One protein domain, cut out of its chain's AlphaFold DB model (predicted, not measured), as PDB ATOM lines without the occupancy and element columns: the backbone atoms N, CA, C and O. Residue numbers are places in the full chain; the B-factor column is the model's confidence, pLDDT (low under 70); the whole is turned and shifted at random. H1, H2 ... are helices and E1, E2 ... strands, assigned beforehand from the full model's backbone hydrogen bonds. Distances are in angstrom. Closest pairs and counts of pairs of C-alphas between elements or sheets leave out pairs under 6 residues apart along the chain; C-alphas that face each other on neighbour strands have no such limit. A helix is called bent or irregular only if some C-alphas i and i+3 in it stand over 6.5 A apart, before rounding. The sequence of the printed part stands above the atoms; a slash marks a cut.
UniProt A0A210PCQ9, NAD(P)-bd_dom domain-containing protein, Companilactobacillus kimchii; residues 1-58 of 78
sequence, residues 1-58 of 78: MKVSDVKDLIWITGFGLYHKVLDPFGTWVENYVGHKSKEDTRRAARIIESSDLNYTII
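What this domain is: This is residues 1 to 58 of the 78 residues of the protein "NAD(P)-bd_dom domain-containing protein" of Companilactobacillus kimchii (UniProt A0A210PCQ9). A two-stranded parallel sheet and the longer arm of a bent helix, H1b, run lengthwise beside each other, with H1b covering part of one face of the sheet and running back against the strands' direction. At the far end the shorter arm, H1a, turns off nearly at a right angle, and a long link leads out to it from the end of E1. The printed part has 58 residues, with E1, H1 and E2 in that order along the chain, and the class is mixed, helices and strands. The whole is loose, with a radius of gyration of the C-alphas of 13.7 A, and its outline is a rod spanning 43 by 18 by 16 A.

Where its parts are: Begin at Met 1, the chain's first residue, and go on to C-alpha 8 at (157.561, 128.389, 196.929), where strand E1, residues 8 to 13, begins; it runs 16.4 A. Next find C-alpha 25 at (147.235, 96.994, 194.138), where H1, residues 25 to 49, begins. By its hydrogen bonds H1 was assigned as one helix, but it is bent: C-alphas 33 and 36 are 9.2 A apart. Its arms are H1a, residues 25 to 33, 11.1 A long, and H1b, residues 36 to 49, 19.9 A long; residues 34 and 35 belong to neither. Strand E2, residues 54 to 58, runs 13.5 A and ends at C-alpha 58, (150.608, 116.602, 195.362).

How they stand to each other: Look first at the sheet, where E1 and E2 are parallel neighbours with 19 degrees between their directions. The C-alphas of residues 10 and 56 face each other at 4.9 A; N 11 and O 56 are within hydrogen-bond range at 3.0 A, as are N 56 and O 9 at 2.8 A. E1, H1 and E2 form a strand-helix-strand unit, two parallel neighbour strands with a helix between them along the chain, and its crossover is right-handed. Between H1b and E2 the closest C-alphas are those of Ile 48 and Tyr 55, 7.3 A apart; between H1b and E1 they are those of Thr 13 and Thr 41, 6.8 A apart. H1a and H1b are close but not clearly touching, with the closest C-alphas, those of Glu 30 and Lys 38, 7.7 A apart. Their lines are only just about perpendicular, at 70.5 degrees. H1a and E2 are apart. In H1a and H1b every O i to N i+4 pair is within hydrogen-bond range.

The domain as a whole: Look for the two C-alphas farthest apart at Ser 4 and Pro 24, 44.3 A from each other. The link from E1 to H1, 11 residues, is long, and the link from H1 to E2, 4 residues, is tight. The printed part has no cut. The mean pLDDT of the printed part is 90.1, and no printed residue is under 70.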
ATOM      1  N   MET A   1     164.610 128.494 190.624       90.06
ATOM      2  CA  MET A   1     164.367 128.710 192.066       90.06
ATOM      3  C   MET A   1     165.557 129.388 192.721       90.06
ATOM      4  O   MET A   1     165.484 130.593 192.846       90.06
ATOM      5  N   LYS A   2     166.688 128.709 192.979       89.44
ATOM      6  CA  LYS A   2     167.866 129.325 193.640       89.44
ATOM      7  C   LYS A   2     168.432 130.579 192.953       89.44
ATOM      8  O   LYS A   2     168.630 131.584 193.610       89.44
ATOM      9  N   VAL A   3     168.659 130.534 191.636       95.62
ATOM     10  CA  VAL A   3     169.221 131.677 190.877       95.62
ATOM     11  C   VAL A   3     168.277 132.885 190.853       95.62
ATOM     12  O   VAL A   3     168.730 134.020 190.789       95.62
ATOM     13  N   SER A   4     166.971 132.635 190.906       95.75
ATOM     14  CA  SER A   4     165.925 133.662 190.826       95.75
ATOM     15  C   SER A   4     165.302 133.972 192.191       95.75
ATOM     16  O   SER A   4     164.256 134.603 192.229       95.75
ATOM     17  N   ASP A   5     165.893 133.460 193.274       94.00
ATOM     18  CA  ASP A   5     165.416 133.566 194.659       94.00
ATOM     19  C   ASP A   5     163.923 133.234 194.879       94.00
ATOM     20  O   ASP A   5     163.216 133.852 195.668       94.00
ATOM     21  N   VAL A   6     163.414 132.223 194.169       96.81
ATOM     22  CA  VAL A   6     162.044 131.712 194.364       96.81
ATOM     23  C   VAL A   6     162.068 130.582 195.390       96.81
ATOM     24  O   VAL A   6     162.848 129.638 195.224       96.81
ATOM     25  N   LYS A   7     161.195 130.658 196.404       96.12
ATOM     26  CA  LYS A   7     161.112 129.698 197.520       96.12
ATOM     27  C   LYS A   7     159.915 128.755 197.468       96.12
ATOM     28  O   LYS A   7     160.051 127.619 197.913       96.12
ATOM     29  N   ASP A   8     158.787 129.187 196.915       97.12
ATOM     30  CA  ASP A   8     157.561 128.389 196.929       97.12
ATOM     31  C   ASP A   8     157.508 127.424 195.738       97.12
ATOM     32  O   ASP A   8     157.696 127.822 194.585       97.12
ATOM     33  N   LEU A   9     157.262 126.143 196.017       96.62
ATOM     34  CA  LEU A   9     157.144 125.086 195.015       96.62
ATOM     35  C   LEU A   9     155.843 124.311 195.208       96.62
ATOM     36  O   LEU A   9     155.601 123.738 196.265       96.62
ATOM     37  N   ILE A  10     155.067 124.185 194.136       95.31
ATOM     38  CA  ILE A  10     154.033 123.158 194.025       95.31
ATOM     39  C   ILE A  10     154.532 122.137 193.011       95.31
ATOM     40  O   ILE A  10     154.815 122.487 191.863       95.31
ATOM     41  N   TRP A  11     154.663 120.884 193.434       95.19
ATOM     42  CA  TRP A  11     155.085 119.794 192.561       95.19
ATOM     43  C   TRP A  11     154.033 118.691 192.539       95.19
ATOM     44  O   TRP A  11     153.663 118.148 193.579       95.19
ATOM     45  N   ILE A  12     153.551 118.365 191.341       92.69
ATOM     46  CA  ILE A  12     152.548 117.322 191.118       92.69
ATOM     47  C   ILE A  12     153.272 116.078 190.618       92.69
ATOM     48  O   ILE A  12     154.057 116.145 189.671       92.69
ATOM     49  N   THR A  13     153.005 114.945 191.254       89.56
ATOM     50  CA  THR A  13     153.601 113.661 190.895       89.56
ATOM     51  C   THR A  13     152.577 112.542 190.919       89.56
ATOM     52  O   THR A  13     151.521 112.667 191.532       89.56
ATOM     53  N   GLY A  14     152.891 111.450 190.228       82.25
ATOM     54  CA  GLY A  14     152.010 110.297 190.112       82.25
ATOM     55  C   GLY A  14     151.987 109.408 191.356       82.25
ATOM     56  O   GLY A  14     152.803 109.513 192.276       82.25
ATOM     57  N   PHE A  15     151.042 108.478 191.341       78.12
ATOM     58  CA  PHE A  15     150.794 107.516 192.405       78.12
ATOM     59  C   PHE A  15     152.006 106.614 192.721       78.12
ATOM     60  O   PHE A  15     152.743 106.180 191.832       78.12
ATOM     61  N   GLY A  16     152.180 106.258 194.000       75.50
ATOM     62  CA  GLY A  16     153.180 105.270 194.443       75.50
ATOM     63  C   GLY A  16     154.471 105.830 195.054       75.50
ATOM     64  O   GLY A  16     155.411 105.067 195.278       75.50
ATOM     65  N   LEU A  17     154.529 107.126 195.373       80.12
ATOM     66  CA  LEU A  17     155.743 107.780 195.875       80.12
ATOM     67  C   LEU A  17     156.326 107.157 197.161       80.12
ATOM     68  O   LEU A  17     157.536 107.052 197.284       80.12
ATOM     69  N   TYR A  18     155.504 106.668 198.092       80.88
ATOM     70  CA  TYR A  18     155.995 106.095 199.363       80.88
ATOM     71  C   TYR A  18     155.501 104.676 199.639       80.88
ATOM     72  O   TYR A  18     155.363 104.299 200.796       80.88
ATOM     73  N   HIS A  19     155.166 103.905 198.599       81.06
ATOM     74  CA  HIS A  19     154.553 102.578 198.765       81.06
ATOM     75  C   HIS A  19     153.331 102.587 199.715       81.06
ATOM     76  O   HIS A  19     153.029 101.586 200.349       81.06
ATOM     77  N   LYS A  20     152.592 103.709 199.790       74.69
ATOM     78  CA  LYS A  20     151.370 103.858 200.614       74.69
ATOM     79  C   LYS A  20     150.221 102.944 200.179       74.69
ATOM     80  O   LYS A  20     149.173 102.900 200.808       74.69
ATOM     81  N   VAL A  21     150.397 102.269 199.056       79.12
ATOM     82  CA  VAL A  21     149.379 101.481 198.388       79.12
ATOM     83  C   VAL A  21     149.540 100.052 198.858       79.12
ATOM     84  O   VAL A  21     150.561  99.429 198.573       79.12
ATOM     85  N   LEU A  22     148.538  99.548 199.566       83.38
ATOM     86  CA  LEU A  22     148.540  98.167 200.023       83.38
ATOM     87  C   LEU A  22     148.453  97.195 198.844       83.38
ATOM     88  O   LEU A  22     147.913  97.499 197.772       83.38
ATOM     89  N   ASP A  23     148.978  95.999 199.063       86.81
ATOM     90  CA  ASP A  23     148.829  94.899 198.126       86.81
ATOM     91  C   ASP A  23     147.383  94.383 198.075       86.81
ATOM     92  O   ASP A  23     146.645  94.494 199.057       86.81
ATOM     93  N   PRO A  24     146.955  93.828 196.924       90.88
ATOM     94  CA  PRO A  24     147.759  93.543 195.724       90.88
ATOM     95  C   PRO A  24     147.935  94.744 194.779       90.88
ATOM     96  O   PRO A  24     148.677  94.664 193.797       90.88
ATOM     97  N   PHE A  25     147.244  95.854 195.045       86.12
ATOM     98  CA  PHE A  25     147.235  96.994 194.138       86.12
ATOM     99  C   PHE A  25     148.601  97.685 194.076       86.12
ATOM    100  O   PHE A  25     149.057  98.004 192.984       86.12
ATOM    101  N   GLY A  26     149.308  97.831 195.201       87.12
ATOM    102  CA  GLY A  26     150.663  98.394 195.233       87.12
ATOM    103  C   GLY A  26     151.622  97.686 194.276       87.12
ATOM    104  O   GLY A  26     152.202  98.327 193.391       87.12
ATOM    105  N   THR A  27     151.699  96.357 194.379       90.19
ATOM    106  CA  THR A  27     152.461  95.510 193.453       90.19
ATOM    107  C   THR A  27     152.020  95.684 191.997       90.19
ATOM    108  O   THR A  27     152.864  95.824 191.109       90.19
ATOM    109  N   TRP A  28     150.711  95.729 191.721       89.88
ATOM    110  CA  TRP A  28     150.219  95.975 190.361       89.88
ATOM    111  C   TRP A  28     150.726  97.317 189.814       89.88
ATOM    112  O   TRP A  28     151.248  97.369 188.702       89.88
ATOM    113  N   VAL A  29     150.671  98.398 190.599       85.94
ATOM    114  CA  VAL A  29     151.142  99.710 190.131       85.94
ATOM    115  C   VAL A  29     152.655  99.664 189.854       85.94
ATOM    116  O   VAL A  29     153.120 100.296 188.912       85.94
ATOM    117  N   GLU A  30     153.471  98.973 190.663       88.81
ATOM    118  CA  GLU A  30     154.921  98.829 190.387       88.81
ATOM    119  C   GLU A  30     155.181  98.119 189.055       88.81
ATOM    120  O   GLU A  30     156.001  98.577 188.257       88.81
ATOM    121  N   ASN A  31     154.440  97.046 188.791       90.62
ATOM    122  CA  ASN A  31     154.669  96.195 187.629       90.62
ATOM    123  C   ASN A  31     154.111  96.785 186.329       90.62
ATOM    124  O   ASN A  31     154.750  96.667 185.287       90.62
ATOM    125  N   TYR A  32     152.935  97.417 186.380       87.25
ATOM    126  CA  TYR A  32     152.199  97.832 185.181       87.25
ATOM    127  C   TYR A  32     152.345  99.316 184.849       87.25
ATOM    128  O   TYR A  32     152.442  99.662 183.675       87.25
ATOM    129  N   VAL A  33     152.387 100.199 185.853       82.88
ATOM    130  CA  VAL A  33     152.615 101.638 185.611       82.88
ATOM    131  C   VAL A  33     154.106 101.923 185.405       82.88
ATOM    132  O   VAL A  33     154.468 102.806 184.634       82.88
ATOM    133  N   GLY A  34     154.976 101.134 186.041       87.50
ATOM    134  CA  GLY A  34     156.407 101.109 185.754       87.50
ATOM    135  C   GLY A  34     157.276 101.553 186.926       87.50
ATOM    136  O   GLY A  34     157.414 102.741 187.219       87.50
ATOM    137  N   HIS A  35     157.953 100.580 187.533       88.81
ATOM    138  CA  HIS A  35     158.853 100.764 188.669       88.81
ATOM    139  C   HIS A  35     159.918 101.850 188.446       88.81
ATOM    140  O   HIS A  35     160.093 102.734 189.280       88.81
ATOM    141  N   LYS A  36     160.592 101.853 187.288       90.69
ATOM    142  CA  LYS A  36     161.659 102.825 186.999       90.69
ATOM    143  C   LYS A  36     161.160 104.273 187.023       90.69
ATOM    144  O   LYS A  36     161.816 105.134 187.599       90.69
ATOM    145  N   SER A  37     159.987 104.531 186.441       88.38
ATOM    146  CA  SER A  37     159.393 105.873 186.453       88.38
ATOM    147  C   SER A  37     159.076 106.328 187.876       88.38
ATOM    148  O   SER A  37     159.215 107.506 188.192       88.38
ATOM    149  N   LYS A  38     158.662 105.404 188.744       88.44
ATOM    150  CA  LYS A  38     158.380 105.702 190.149       88.44
ATOM    151  C   LYS A  38     159.635 105.928 190.972       88.44
ATOM    152  O   LYS A  38     159.643 106.792 191.837       88.44
ATOM    153  N   GLU A  39     160.705 105.189 190.710       91.44
ATOM    154  CA  GLU A  39     162.002 105.464 191.334       91.44
ATOM    155  C   GLU A  39     162.499 106.874 190.984       91.44
ATOM    156  O   GLU A  39     163.000 107.595 191.850       91.44
ATOM    157  N   ASP A  40     162.272 107.329 189.750       92.00
ATOM    158  CA  ASP A  40     162.582 108.705 189.362       92.00
ATOM    159  C   ASP A  40     161.734 109.736 190.118       92.00
ATOM    160  O   ASP A  40     162.281 110.731 190.609       92.00
ATOM    161  N   THR A  41     160.428 109.499 190.290       91.88
ATOM    162  CA  THR A  41     159.583 110.409 191.081       91.88
ATOM    163  C   THR A  41     159.948 110.386 192.565       91.88
ATOM    164  O   THR A  41     160.026 111.449 193.178       91.88
ATOM    165  N   ARG A  42     160.275 109.221 193.137       91.69
ATOM    166  CA  ARG A  42     160.794 109.063 194.510       91.69
ATOM    167  C   ARG A  42     162.071 109.853 194.731       91.69
ATOM    168  O   ARG A  42     162.210 110.563 195.728       91.69
ATOM    169  N   ARG A  43     163.003 109.757 193.784       94.00
ATOM    170  CA  ARG A  43     164.258 110.508 193.814       94.00
ATOM    171  C   ARG A  43     164.002 112.012 193.741       94.00
ATOM    172  O   ARG A  43     164.604 112.754 194.515       94.00
ATOM    173  N   ALA A  44     163.107 112.459 192.863       94.44
ATOM    174  CA  ALA A  44     162.729 113.868 192.760       94.44
ATOM    175  C   ALA A  44     162.097 114.389 194.062       94.44
ATOM    176  O   ALA A  44     162.520 115.428 194.568       94.44
ATOM    177  N   ALA A  45     161.170 113.631 194.654       94.00
ATOM    178  CA  ALA A  45     160.573 113.974 195.939       94.00
ATOM    179  C   ALA A  45     161.624 114.094 197.037       94.00
ATOM    180  O   ALA A  45     161.656 115.104 197.725       94.00
ATOM    181  N   ARG A  46     162.549 113.133 197.149       94.31
ATOM    182  CA  ARG A  46     163.632 113.206 198.139       94.31
ATOM    183  C   ARG A  46     164.471 114.479 197.985       94.31
ATOM    184  O   ARG A  46     164.834 115.081 198.988       94.31
ATOM    185  N   ILE A  47     164.759 114.902 196.751       96.31
ATOM    186  CA  ILE A  47     165.498 116.145 196.484       96.31
ATOM    187  C   ILE A  47     164.703 117.361 196.973       96.31
ATOM    188  O   ILE A  47     165.264 118.198 197.679       96.31
ATOM    189  N   ILE A  48     163.412 117.437 196.635       95.06
ATOM    190  CA  ILE A  48     162.517 118.524 197.064       95.06
ATOM    191  C   ILE A  48     162.418 118.561 198.591       95.06
ATOM    192  O   ILE A  48     162.612 119.611 199.197       95.06
ATOM    193  N   GLU A  49     162.200 117.414 199.224       93.00
ATOM    194  CA  GLU A  49     162.074 117.296 200.677       93.00
ATOM    195  C   GLU A  49     163.358 117.657 201.428       93.00
ATOM    196  O   GLU A  49     163.287 118.141 202.554       93.00
ATOM    197  N   SER A  50     164.526 117.427 200.821       95.94
ATOM    198  CA  SER A  50     165.830 117.816 201.380       95.94
ATOM    199  C   SER A  50     166.225 119.271 201.102       95.94
ATOM    200  O   SER A  50     167.314 119.696 201.492       95.94
ATOM    201  N   SER A  51     165.394 120.016 200.373       96.00
ATOM    202  CA  SER A  51     165.691 121.393 199.985       96.00
ATOM    203  C   SER A  51     165.240 122.407 201.038       96.00
ATOM    204  O   SER A  51     164.526 122.087 201.982       96.00
ATOM    205  N   ASP A  52     165.647 123.658 200.843       95.06
ATOM    206  CA  ASP A  52     165.232 124.826 201.621       95.06
ATOM    207  C   ASP A  52     163.972 125.509 201.049       95.06
ATOM    208  O   ASP A  52     163.734 126.690 201.300       95.06
ATOM    209  N   LEU A  53     163.205 124.795 200.219       96.81
ATOM    210  CA  LEU A  53     161.994 125.309 199.584       96.81
ATOM    211  C   LEU A  53     160.778 125.176 200.503       96.81
ATOM    212  O   LEU A  53     160.623 124.189 201.222       96.81
ATOM    213  N   ASN A  54     159.855 126.124 200.382       96.19
ATOM    214  CA  ASN A  54     158.502 125.990 200.902       96.19
ATOM    215  C   ASN A  54     157.703 125.163 199.892       96.19
ATOM    216  O   ASN A  54     157.214 125.690 198.891       96.19
ATOM    217  N   TYR A  55     157.626 123.851 200.095       94.38
ATOM    218  CA  TYR A  55     157.042 122.960 199.097       94.38
ATOM    219  C   TYR A  55     155.677 122.403 199.501       94.38
ATOM    220  O   TYR A  55     155.388 122.151 200.668       94.38
ATOM    221  N   THR A  56     154.864 122.129 198.487       92.75
ATOM    222  CA  THR A  56     153.720 121.221 198.551       92.75
ATOM    223  C   THR A  56     153.896 120.162 197.471       92.75
ATOM    224  O   THR A  56     154.034 120.491 196.291       92.75
ATOM    225  N   ILE A  57     153.908 118.889 197.870       90.94
ATOM    226  CA  ILE A  57     153.892 117.760 196.937       90.94
ATOM    227  C   ILE A  57     152.463 117.232 196.861       90.94
ATOM    228  O   ILE A  57     151.876 116.873 197.879       90.94
ATOM    229  N   ILE A  58     151.924 117.169 195.648       89.69
ATOM    230  CA  ILE A  58     150.608 116.602 195.362       89.69
ATOM    231  C   ILE A  58     150.823 115.222 194.743       89.69
ATOM    232  O   ILE A  58     151.389 115.111 193.653       89.69
TER     233      ILE A  58